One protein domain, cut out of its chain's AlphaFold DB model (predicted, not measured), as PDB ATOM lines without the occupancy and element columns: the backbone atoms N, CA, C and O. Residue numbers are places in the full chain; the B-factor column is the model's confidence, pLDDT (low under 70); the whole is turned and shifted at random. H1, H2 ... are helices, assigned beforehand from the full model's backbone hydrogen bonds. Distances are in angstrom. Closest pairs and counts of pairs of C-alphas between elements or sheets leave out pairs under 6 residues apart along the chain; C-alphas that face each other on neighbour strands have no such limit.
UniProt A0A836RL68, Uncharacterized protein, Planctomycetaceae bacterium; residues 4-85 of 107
ATOM      1  N   SER A   4    -121.756  -9.989  53.076       59.78
ATOM      2  CA  SER A   4    -122.177 -11.327  52.632       59.78
ATOM      3  C   SER A   4    -121.025 -12.194  52.108       59.78
ATOM      4  O   SER A   4    -121.089 -13.414  52.209       59.78
ATOM      5  N   THR A   5    -119.962 -11.593  51.566       65.75
ATOM      6  CA  THR A   5    -118.832 -12.333  50.977       65.75
ATOM      7  C   THR A   5    -117.890 -12.898  52.040       65.75
ATOM      8  O   THR A   5    -117.404 -14.016  51.890       65.75
ATOM      9  N   ALA A   6    -117.694 -12.174  53.147       68.44
ATOM     10  CA  ALA A   6    -116.871 -12.620  54.271       68.44
ATOM     11  C   ALA A   6    -117.446 -13.880  54.946       68.44
ATOM     12  O   ALA A   6    -116.702 -14.807  55.254       68.44
ATOM     13  N   SER A   7    -118.773 -13.955  55.098       70.62
ATOM     14  CA  SER A   7    -119.451 -15.145  55.631       70.62
ATOM     15  C   SER A   7    -119.274 -16.369  54.726       70.62
ATOM     16  O   SER A   7    -119.010 -17.459  55.229       70.62
ATOM     17  N   SER A   8    -119.390 -16.208  53.403       72.50
ATOM     18  CA  SER A   8    -119.186 -17.317  52.457       72.50
ATOM     19  C   SER A   8    -117.742 -17.815  52.435       72.50
ATOM     20  O   SER A   8    -117.518 -19.019  52.343       72.50
ATOM     21  N   LEU A   9    -116.760 -16.916  52.559       74.69
ATOM     22  CA  LEU A   9    -115.340 -17.276  52.629       74.69
ATOM     23  C   LEU A   9    -115.013 -18.096  53.882       74.69
ATOM     24  O   LEU A   9    -114.332 -19.115  53.786       74.69
ATOM     25  N   ILE A  10    -115.553 -17.705  55.038       76.88
ATOM     26  CA  ILE A  10    -115.372 -18.447  56.294       76.88
ATOM     27  C   ILE A  10    -116.000 -19.845  56.189       76.88
ATOM     28  O   ILE A  10    -115.371 -20.828  56.576       76.88
ATOM     29  N   LEU A  11    -117.198 -19.958  55.604       72.75
ATOM     30  CA  LEU A  11    -117.866 -21.246  55.403       72.75
ATOM     31  C   LEU A  11    -117.041 -22.193  54.509       72.75
ATOM     32  O   LEU A  11    -116.936 -23.386  54.796       72.75
ATOM     33  N   LEU A  12    -116.413 -21.656  53.457       72.81
ATOM     34  CA  LEU A  12    -115.571 -22.421  52.532       72.81
ATOM     35  C   LEU A  12    -114.284 -22.935  53.207       72.81
ATOM     36  O   LEU A  12    -113.869 -24.068  52.966       72.81
ATOM     37  N   CYS A  13    -113.670 -22.123  54.075       70.69
ATOM     38  CA  CYS A  13    -112.462 -22.488  54.821       70.69
ATOM     39  C   CYS A  13    -112.719 -23.530  55.920       70.69
ATOM     40  O   CYS A  13    -111.861 -24.369  56.175       70.69
ATOM     41  N   VAL A  14    -113.890 -23.514  56.563       71.38
ATOM     42  CA  VAL A  14    -114.253 -24.537  57.561       71.38
ATOM     43  C   VAL A  14    -114.569 -25.873  56.879       71.38
ATOM     44  O   VAL A  14    -114.156 -26.932  57.355       71.38
ATOM     45  N   ALA A  15    -115.227 -25.843  55.717       66.19
ATOM     46  CA  ALA A  15    -115.557 -27.056  54.969       66.19
ATOM     47  C   ALA A  15    -114.317 -27.802  54.433       66.19
ATOM     48  O   ALA A  15    -114.320 -29.035  54.382       66.19
ATOM     49  N   SER A  16    -113.241 -27.089  54.079       66.69
ATOM     50  CA  SER A  16    -112.015 -27.706  53.550       66.69
ATOM     51  C   SER A  16    -111.208 -28.483  54.600       66.69
ATOM     52  O   SER A  16    -110.456 -29.388  54.238       66.69
ATOM     53  N   GLY A  17    -111.385 -28.185  55.895       64.81
ATOM     54  CA  GLY A  17    -110.740 -28.914  56.994       64.81
ATOM     55  C   GLY A  17    -111.454 -30.212  57.383       64.81
ATOM     56  O   GLY A  17    -110.808 -31.192  57.755       64.81
ATOM     57  N   CYS A  18    -112.784 -30.249  57.268       63.62
ATOM     58  CA  CYS A  18    -113.579 -31.420  57.644       63.62
ATOM     59  C   CYS A  18    -113.581 -32.502  56.559       63.62
ATOM     60  O   CYS A  18    -113.540 -33.685  56.883       63.62
ATOM     61  N   ILE A  19    -113.591 -32.121  55.278       66.12
ATOM     62  CA  ILE A  19    -113.627 -33.067  54.155       66.12
ATOM     63  C   ILE A  19    -112.195 -33.333  53.690       66.12
ATOM     64  O   ILE A  19    -111.758 -32.895  52.628       66.12
ATOM     65  N   THR A  20    -111.430 -34.045  54.515       66.12
ATOM     66  CA  THR A  20    -110.102 -34.534  54.125       66.12
ATOM     67  C   THR A  20    -110.161 -36.036  53.857       66.12
ATOM     68  O   THR A  20    -110.690 -36.782  54.686       66.12
ATOM     69  N   PRO A  21    -109.586 -36.533  52.743       63.34
ATOM     70  CA  PRO A  21    -109.651 -37.953  52.379       63.34
ATOM     71  C   PRO A  21    -108.931 -38.877  53.379       63.34
ATOM     72  O   PRO A  21    -109.059 -40.095  53.289       63.34
ATOM     73  N   PHE A  22    -108.174 -38.304  54.321       63.78
ATOM     74  CA  PHE A  22    -107.481 -39.020  55.391       63.78
ATOM     75  C   PHE A  22    -108.372 -39.287  56.609       63.78
ATOM     76  O   PHE A  22    -108.319 -40.381  57.158       63.78
ATOM     77  N   ASN A  23    -109.205 -38.317  57.007       60.09
ATOM     78  CA  ASN A  23    -110.043 -38.425  58.208       60.09
ATOM     79  C   ASN A  23    -111.512 -38.725  57.886       60.09
ATOM     80  O   ASN A  23    -112.256 -39.164  58.759       60.09
ATOM     81  N   THR A  24    -111.942 -38.514  56.639       64.81
ATOM     82  CA  THR A  24    -113.326 -38.749  56.213       64.81
ATOM     83  C   THR A  24    -113.402 -39.756  55.075       64.81
ATOM     84  O   THR A  24    -112.831 -39.574  54.000       64.81
ATOM     85  N   ARG A  25    -114.150 -40.842  55.307       68.56
ATOM     86  CA  ARG A  25    -114.558 -41.772  54.251       68.56
ATOM     87  C   ARG A  25    -115.866 -41.292  53.643       68.56
ATOM     88  O   ARG A  25    -116.915 -41.388  54.269       68.56
ATOM     89  N   LEU A  26    -115.799 -40.833  52.399       80.00
ATOM     90  CA  LEU A  26    -116.994 -40.612  51.595       80.00
ATOM     91  C   LEU A  26    -117.599 -41.959  51.159       80.00
ATOM     92  O   LEU A  26    -116.852 -42.926  50.952       80.00
ATOM     93  N   PRO A  27    -118.932 -42.044  51.008       72.62
ATOM     94  CA  PRO A  27    -119.574 -43.236  50.477       72.62
ATOM     95  C   PRO A  27    -119.057 -43.525  49.066       72.62
ATOM     96  O   PRO A  27    -118.958 -42.641  48.214       72.62
ATOM     97  N   THR A  28    -118.711 -44.783  48.811       71.12
ATOM     98  CA  THR A  28    -118.257 -45.226  47.494       71.12
ATOM     99  C   THR A  28    -119.461 -45.561  46.626       71.12
ATOM    100  O   THR A  28    -120.245 -46.441  46.976       71.12
ATOM    101  N   LEU A  29    -119.595 -44.891  45.479       74.81
ATOM    102  CA  LEU A  29    -120.685 -45.144  44.525       74.81
ATOM    103  C   LEU A  29    -120.572 -46.515  43.838       74.81
ATOM    104  O   LEU A  29    -121.574 -47.079  43.400       74.81
ATOM    105  N   LEU A  30    -119.356 -47.064  43.765       74.12
ATOM    106  CA  LEU A  30    -119.087 -48.389  43.219       74.12
ATOM    107  C   LEU A  30    -118.475 -49.316  44.278       74.12
ATOM    108  O   LEU A  30    -117.696 -48.846  45.115       74.12
ATOM    109  N   PRO A  31    -118.793 -50.625  44.231       69.44
ATOM    110  CA  PRO A  31    -118.124 -51.628  45.051       69.44
ATOM    111  C   PRO A  31    -116.619 -51.605  44.797       69.44
ATOM    112  O   PRO A  31    -116.183 -51.556  43.643       69.44
ATOM    113  N   ARG A  32    -115.817 -51.643  45.862       72.00
ATOM    114  CA  ARG A  32    -114.364 -51.770  45.725       72.00
ATOM    115  C   ARG A  32    -113.985 -53.237  45.586       72.00
ATOM    116  O   ARG A  32    -114.750 -54.139  45.917       72.00
ATOM    117  N   HIS A  33    -112.769 -53.478  45.105       72.38
ATOM    118  CA  HIS A  33    -112.227 -54.828  45.053       72.38
ATOM    119  C   HIS A  33    -112.270 -55.469  46.458       72.38
ATOM    120  O   HIS A  33    -111.836 -54.826  47.423       72.38
ATOM    121  N   PRO A  34    -112.729 -56.728  46.602       68.69
ATOM    122  CA  PRO A  34    -112.969 -57.351  47.908       68.69
ATOM    123  C   PRO A  34    -111.729 -57.372  48.813       68.69
ATOM    124  O   PRO A  34    -111.843 -57.185  50.022       68.69
ATOM    125  N   ALA A  35    -110.529 -57.514  48.237       69.94
ATOM    126  CA  ALA A  35    -109.273 -57.451  48.994       69.94
ATOM    127  C   ALA A  35    -109.026 -56.082  49.665       69.94
ATOM    128  O   ALA A  35    -108.530 -56.024  50.788       69.94
ATOM    129  N   VAL A  36    -109.396 -54.978  49.002       74.81
ATOM    130  CA  VAL A  36    -109.236 -53.614  49.539       74.81
ATOM    131  C   VAL A  36    -110.216 -53.377  50.684       74.81
ATOM    132  O   VAL A  36    -109.865 -52.771  51.697       74.81
ATOM    133  N   GLU A  37    -111.443 -53.873  50.546       74.69
ATOM    134  CA  GLU A  37    -112.453 -53.746  51.592       74.69
ATOM    135  C   GLU A  37    -112.104 -54.582  52.821       74.69
ATOM    136  O   GLU A  37    -112.117 -54.035  53.923       74.69
ATOM    137  N   LYS A  38    -111.705 -55.851  52.633       74.88
ATOM    138  CA  LYS A  38    -111.255 -56.740  53.717       74.88
ATOM    139  C   LYS A  38    -110.147 -56.090  54.546       74.88
ATOM    140  O   LYS A  38    -110.282 -55.971  55.758       74.88
ATOM    141  N   ARG A  39    -109.120 -55.557  53.879       75.00
ATOM    142  CA  ARG A  39    -108.010 -54.866  54.546       75.00
ATOM    143  C   ARG A  39    -108.461 -53.634  55.326       75.00
ATOM    144  O   ARG A  39    -107.894 -53.315  56.364       75.00
ATOM    145  N   SER A  40    -109.481 -52.924  54.841       74.81
ATOM    146  CA  SER A  40    -110.005 -51.784  55.587       74.81
ATOM    147  C   SER A  40    -110.796 -52.169  56.830       74.81
ATOM    148  O   SER A  40    -110.761 -51.418  57.796       74.81
ATOM    149  N   TYR A  41    -111.466 -53.323  56.830       76.06
ATOM    150  CA  TYR A  41    -112.078 -53.844  58.051       76.06
ATOM    151  C   TYR A  41    -111.008 -54.243  59.068       76.06
ATOM    152  O   TYR A  41    -111.146 -53.914  60.235       76.06
ATOM    153  N   GLU A  42    -109.911 -54.862  58.626       76.69
ATOM    154  CA  GLU A  42    -108.786 -55.211  59.506       76.69
ATOM    155  C   GLU A  42    -108.121 -53.966  60.118       76.69
ATOM    156  O   GLU A  42    -107.844 -53.945  61.310       76.69
ATOM    157  N   PHE A  43    -107.917 -52.901  59.333       78.81
ATOM    158  CA  PHE A  43    -107.314 -51.653  59.825       78.81
ATOM    159  C   PHE A  43    -108.178 -50.922  60.865       78.81
ATOM    160  O   PHE A  43    -107.648 -50.252  61.746       78.81
ATOM    161  N   HIS A  44    -109.502 -51.014  60.742       77.56
ATOM    162  CA  HIS A  44    -110.440 -50.368  61.660       77.56
ATOM    163  C   HIS A  44    -110.916 -51.297  62.790       77.56
ATOM    164  O   HIS A  44    -111.758 -50.878  63.583       77.56
ATOM    165  N   ASP A  45    -110.399 -52.529  62.878       79.62
ATOM    166  CA  ASP A  45    -110.662 -53.410  64.013       79.62
ATOM    167  C   ASP A  45    -109.846 -52.918  65.220       79.62
ATOM    168  O   ASP A  45    -108.617 -52.886  65.137       79.62
ATOM    169  N   PRO A  46    -110.479 -52.545  66.348       75.25
ATOM    170  CA  PRO A  46    -109.742 -52.209  67.566       75.25
ATOM    171  C   PRO A  46    -108.954 -53.402  68.132       75.25
ATOM    172  O   PRO A  46    -108.002 -53.200  68.881       75.25
ATOM    173  N   PHE A  47    -109.311 -54.634  67.752       76.56
ATOM    174  CA  PHE A  47    -108.679 -55.873  68.204       76.56
ATOM    175  C   PHE A  47    -108.176 -56.698  67.010       76.56
ATOM    176  O   PHE A  47    -108.737 -57.754  66.713       76.56
ATOM    177  N   PRO A  48    -107.127 -56.255  66.293       71.50
ATOM    178  CA  PRO A  48    -106.661 -56.950  65.094       71.50
ATOM    179  C   PRO A  48    -105.966 -58.282  65.413       71.50
ATOM    180  O   PRO A  48    -105.983 -59.192  64.588       71.50
ATOM    181  N   ASN A  49    -105.371 -58.413  66.605       76.06
ATOM    182  CA  ASN A  49    -104.737 -59.648  67.052       76.06
ATOM    183  C   ASN A  49    -105.687 -60.426  67.985       76.06
ATOM    184  O   ASN A  49    -106.014 -59.910  69.058       76.06
ATOM    185  N   PRO A  50    -106.127 -61.641  67.609       71.00
ATOM    186  CA  PRO A  50    -106.993 -62.462  68.450       71.00
ATOM    187  C   PRO A  50    -106.298 -62.996  69.712       71.00
ATOM    188  O   PRO A  50    -106.994 -63.368  70.650       71.00
ATOM    189  N   ASP A  51    -104.963 -62.991  69.755       75.88
ATOM    190  CA  ASP A  51    -104.174 -63.600  70.832       75.88
ATOM    191  C   ASP A  51    -103.766 -62.594  71.923       75.88
ATOM    192  O   ASP A  51    -103.300 -62.981  72.992       75.88
ATOM    193  N   LEU A  52    -103.931 -61.286  71.675       71.12
ATOM    194  CA  LEU A  52    -103.505 -60.213  72.590       71.12
ATOM    195  C   LEU A  52    -104.542 -59.845  73.663       71.12
ATOM    196  O   LEU A  52    -104.366 -58.861  74.381       71.12
ATOM    197  N   GLY A  53    -105.613 -60.620  73.810       68.50
ATOM    198  CA  GLY A  53    -106.573 -60.405  74.883       68.50
ATOM    199  C   GLY A  53    -107.754 -61.364  74.834       68.50
ATOM    200  O   GLY A  53    -107.983 -62.018  73.816       68.50
ATOM    201  N   PRO A  54    -108.527 -61.454  75.927       66.94
ATOM    202  CA  PRO A  54    -109.775 -62.200  75.918       66.94
ATOM    203  C   PRO A  54    -110.686 -61.630  74.833       66.94
ATOM    204  O   PRO A  54    -110.743 -60.412  74.654       66.94
ATOM    205  N   GLU A  55    -111.408 -62.492  74.115       69.06
ATOM    206  CA  GLU A  55    -112.371 -62.063  73.103       69.06
ATOM    207  C   GLU A  55    -113.472 -61.247  73.795       69.06
ATOM    208  O   GLU A  55    -114.421 -61.789  74.349       69.06
ATOM    209  N   THR A  56    -113.298 -59.927  73.875       62.31
ATOM    210  CA  THR A  56    -113.978 -59.141  74.915       62.31
ATOM    211  C   THR A  56    -115.433 -58.809  74.560       62.31
ATOM    212  O   THR A  56    -116.014 -57.907  75.146       62.31
ATOM    213  N   ASP A  57    -116.011 -59.469  73.552       68.00
ATOM    214  CA  ASP A  57    -117.333 -59.181  72.965       68.00
ATOM    215  C   ASP A  57    -117.567 -57.689  72.619       68.00
ATOM    216  O   ASP A  57    -118.680 -57.233  72.373       68.00
ATOM    217  N   GLN A  58    -116.482 -56.909  72.545       73.06
ATOM    218  CA  GLN A  58    -116.494 -55.473  72.258       73.06
ATOM    219  C   GLN A  58    -116.752 -55.176  70.780       73.06
ATOM    220  O   GLN A  58    -117.014 -54.034  70.402       73.06
ATOM    221  N   ARG A  59    -116.673 -56.198  69.920       78.12
ATOM    222  CA  ARG A  59    -117.005 -56.044  68.508       78.12
ATOM    223  C   ARG A  59    -118.530 -56.018  68.356       78.12
ATOM    224  O   ARG A  59    -119.212 -56.861  68.935       78.12
ATOM    225  N   PRO A  60    -119.087 -55.114  67.535       78.19
ATOM    226  CA  PRO A  60    -120.515 -55.105  67.254       78.19
ATOM    227  C   PRO A  60    -121.022 -56.476  66.796       78.19
ATOM    228  O   PRO A  60    -120.337 -57.208  66.070       78.19
ATOM    229  N   ARG A  61    -122.259 -56.815  67.170       78.75
ATOM    230  CA  ARG A  61    -122.882 -58.075  66.748       78.75
ATOM    231  C   ARG A  61    -122.847 -58.207  65.227       78.75
ATOM    232  O   ARG A  61    -123.344 -57.354  64.500       78.75
ATOM    233  N   GLY A  62    -122.279 -59.313  64.754       74.44
ATOM    234  CA  GLY A  62    -122.155 -59.592  63.328       74.44
ATOM    235  C   GLY A  62    -120.935 -58.975  62.643       74.44
ATOM    236  O   GLY A  62    -120.824 -59.125  61.434       74.44
ATOM    237  N   TYR A  63    -119.997 -58.364  63.373       75.62
ATOM    238  CA  TYR A  63    -118.753 -57.834  62.799       75.62
ATOM    239  C   TYR A  63    -117.963 -58.881  61.999       75.62
ATOM    240  O   TYR A  63    -117.479 -58.612  60.904       75.62
ATOM    241  N   LYS A  64    -117.892 -60.112  62.522       74.38
ATOM    242  CA  LYS A  64    -117.230 -61.247  61.860       74.38
ATOM    243  C   LYS A  64    -118.094 -61.929  60.799       74.38
ATOM    244  O   LYS A  64    -117.620 -62.843  60.128       74.38
ATOM    245  N   ARG A  65    -119.373 -61.552  60.668       78.50
ATOM    246  CA  ARG A  65    -120.251 -62.205  59.696       78.50
ATOM    247  C   ARG A  65    -119.844 -61.759  58.295       78.50
ATOM    248  O   ARG A  65    -119.749 -60.557  58.041       78.50
ATOM    249  N   PRO A  66    -119.645 -62.705  57.367       71.38
ATOM    250  CA  PRO A  66    -119.477 -62.350  55.973       71.38
ATOM    251  C   PRO A  66    -120.745 -61.657  55.461       71.38
ATOM    252  O   PRO A  66    -121.841 -61.824  56.007       71.38
ATOM    253  N   ARG A  67    -120.603 -60.884  54.382       77.31
ATOM    254  CA  ARG A  67    -121.762 -60.302  53.696       77.31
ATOM    255  C   ARG A  67    -122.728 -61.395  53.254       77.31
ATOM    256  O   ARG A  67    -122.313 -62.502  52.920       77.31
ATOM    257  N   THR A  68    -124.013 -61.055  53.208       84.00
ATOM    258  CA  THR A  68    -125.049 -61.975  52.736       84.00
ATOM    259  C   THR A  68    -124.742 -62.444  51.313       84.00
ATOM    260  O   THR A  68    -124.269 -61.672  50.474       84.00
ATOM    261  N   GLN A  69    -125.024 -63.715  51.030       81.38
ATOM    262  CA  GLN A  69    -124.722 -64.330  49.735       81.38
ATOM    263  C   GLN A  69    -125.343 -63.569  48.540       81.38
ATOM    264  O   GLN A  69    -124.622 -63.313  47.572       81.38
ATOM    265  N   PRO A  70    -126.593 -63.055  48.615       82.00
ATOM    266  CA  PRO A  70    -127.146 -62.192  47.569       82.00
ATOM    267  C   PRO A  70    -126.316 -60.929  47.305       82.00
ATOM    268  O   PRO A  70    -126.145 -60.522  46.155       82.00
ATOM    269  N   ARG A  71    -125.759 -60.315  48.359       78.69
ATOM    270  CA  ARG A  71    -124.930 -59.115  48.227       78.69
ATOM    271  C   ARG A  71    -123.587 -59.425  47.573       78.69
ATOM    272  O   ARG A  71    -123.173 -58.691  46.683       78.69
ATOM    273  N   GLN A  72    -122.949 -60.530  47.955       81.06
ATOM    274  CA  GLN A  72    -121.701 -60.979  47.330       81.06
ATOM    275  C   GLN A  72    -121.883 -61.257  45.832       81.06
ATOM    276  O   GLN A  72    -121.067 -60.830  45.018       81.06
ATOM    277  N   LEU A  73    -122.980 -61.922  45.453       82.88
ATOM    278  CA  LEU A  73    -123.293 -62.211  44.052       82.88
ATOM    279  C   LEU A  73    -123.540 -60.936  43.237       82.88
ATOM    280  O   LEU A  73    -123.086 -60.836  42.096       82.88
ATOM    281  N   TRP A  74    -124.223 -59.946  43.817       82.06
ATOM    282  CA  TRP A  74    -124.420 -58.645  43.179       82.06
ATOM    283  C   TRP A  74    -123.101 -57.878  42.997       82.06
ATOM    284  O   TRP A  74    -122.854 -57.351  41.912       82.06
ATOM    285  N   GLU A  75    -122.228 -57.863  44.013       79.75
ATOM    286  CA  GLU A  75    -120.897 -57.232  43.953       79.75
ATOM    287  C   GLU A  75    -120.022 -57.894  42.874       79.75
ATOM    288  O   GLU A  75    -119.444 -57.199  42.036       79.75
ATOM    289  N   LEU A  76    -119.998 -59.231  42.821       80.62
ATOM    290  CA  LEU A  76    -119.284 -59.997  41.793       80.62
ATOM    291  C   LEU A  76    -119.821 -59.726  40.384       80.62
ATOM    292  O   LEU A  76    -119.039 -59.570  39.444       80.62
ATOM    293  N   ARG A  77    -121.149 -59.648  40.223       81.69
ATOM    294  CA  ARG A  77    -121.781 -59.334  38.936       81.69
ATOM    295  C   ARG A  77    -121.409 -57.929  38.470       81.69
ATOM    296  O   ARG A  77    -121.016 -57.775  37.318       81.69
ATOM    297  N   LYS A  78    -121.478 -56.930  39.357       79.00
ATOM    298  CA  LYS A  78    -121.070 -55.555  39.037       79.00
ATOM    299  C   LYS A  78    -119.591 -55.463  38.681       79.00
ATOM    300  O   LYS A  78    -119.261 -54.833  37.685       79.00
ATOM    301  N   LEU A  79    -118.709 -56.105  39.447       76.38
ATOM    302  CA  LEU A  79    -117.276 -56.131  39.138       76.38
ATOM    303  C   LEU A  79    -117.008 -56.741  37.756       76.38
ATOM    304  O   LEU A  79    -116.257 -56.162  36.980       76.38
ATOM    305  N   ARG A  80    -117.665 -57.855  37.410       75.50
ATOM    306  CA  ARG A  80    -117.560 -58.451  36.067       75.50
ATOM    307  C   ARG A  80    -118.027 -57.509  34.959       75.50
ATOM    308  O   ARG A  80    -117.359 -57.417  33.937       75.50
ATOM    309  N   GLN A  81    -119.141 -56.810  35.161       74.75
ATOM    310  CA  GLN A  81    -119.648 -55.834  34.190       74.75
ATOM    311  C   GLN A  81    -118.653 -54.686  33.974       74.75
ATOM    312  O   GLN A  81    -118.354 -54.354  32.835       74.75
ATOM    313  N   LEU A  82    -118.066 -54.150  35.050       69.25
ATOM    314  CA  LEU A  82    -117.059 -53.082  34.973       69.25
ATOM    315  C   LEU A  82    -115.755 -53.513  34.287       69.25
ATOM    316  O   LEU A  82    -115.077 -52.677  33.707       69.25
ATOM    317  N   LEU A  83    -115.390 -54.794  34.382       67.94
ATOM    318  CA  LEU A  83    -114.182 -55.348  33.758       67.94
ATOM    319  C   LEU A  83    -114.370 -55.699  32.276       67.94
ATOM    320  O   LEU A  83    -113.382 -55.913  31.582       67.94
ATOM    321  N   THR A  84    -115.618 -55.817  31.812       64.31
ATOM    322  CA  THR A  84    -115.944 -56.179  30.421       64.31
ATOM    323  C   THR A  84    -116.048 -54.937  29.529       64.31
ATOM    324  O   THR A  84    -115.844 -55.028  28.322       64.31
ATOM    325  N   GLU A  85    -116.292 -53.765  30.118       59.28
ATOM    326  CA  GLU A  85    -116.110 -52.477  29.449       59.28
ATOM    327  C   GLU A  85    -114.607 -52.213  29.228       59.28
ATOM    328  O   GLU A  85    -113.821 -52.383  30.168       59.28
TER     329      GLU A  85
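What this domain is: This is residues 4 to 85 of the 107 residues of an uncharacterized protein of Planctomycetaceae bacterium (UniProt A0A836RL68). A long arm, residues 4 to 29 with helix H1 in its far part, sticks out from an open, winding part of the model that holds H2 and H3. There the stretch from residue 44 to residue 68 runs out beyond the last residue of H2 and folds back to H3, and no helix packs on another. The printed part has 82 residues with three named helices, H1, H2 and H3 in chain order, and no named strand; the class is all helix. The whole is extended and flat, with a radius of gyration of the C-alphas of 19.2 A and spans of 54 by 45 by 18 A.

Where its parts are: H1 is residues 4 to 18, 22.4 A long from C-alpha 4 at (-122.177, -11.327, 52.632) to C-alpha 18. H2 is residues 34 to 43, 14.4 A long, and its C-alpha 34 is at (-112.969, -57.351, 47.908). H3, the longest helix with 16 residues, is residues 69 to 84, 22.7 A long, and ends at C-alpha 84 at (-115.944, -56.179, 30.421).

How they stand to each other: H1 and H2 are apart, with no C-alpha of the one within 8 A of the other. By the same test H2 and H3 are apart, and H1 and H3 are apart. Residues 35 to 40 of H2 stand free, and so do residues 48 to 54 and residues 65 to 71, of which 69 to 71 belong to H3. In H2 and H3 every O i to N i+4 pair is within hydrogen-bond range; in H1, 9 of 11 are.

The domain as a whole: The two C-alphas farthest apart are those of Ser 4 and Asp 51, at 58.2 A. The printed part has no cut. Both links are long, 15 residues from H1 to H2 and 25 from H2 to H3. The mean pLDDT of the printed part is 72.8, and 26 residues are under 70, among them residues 15 to 25 and 53 to 57.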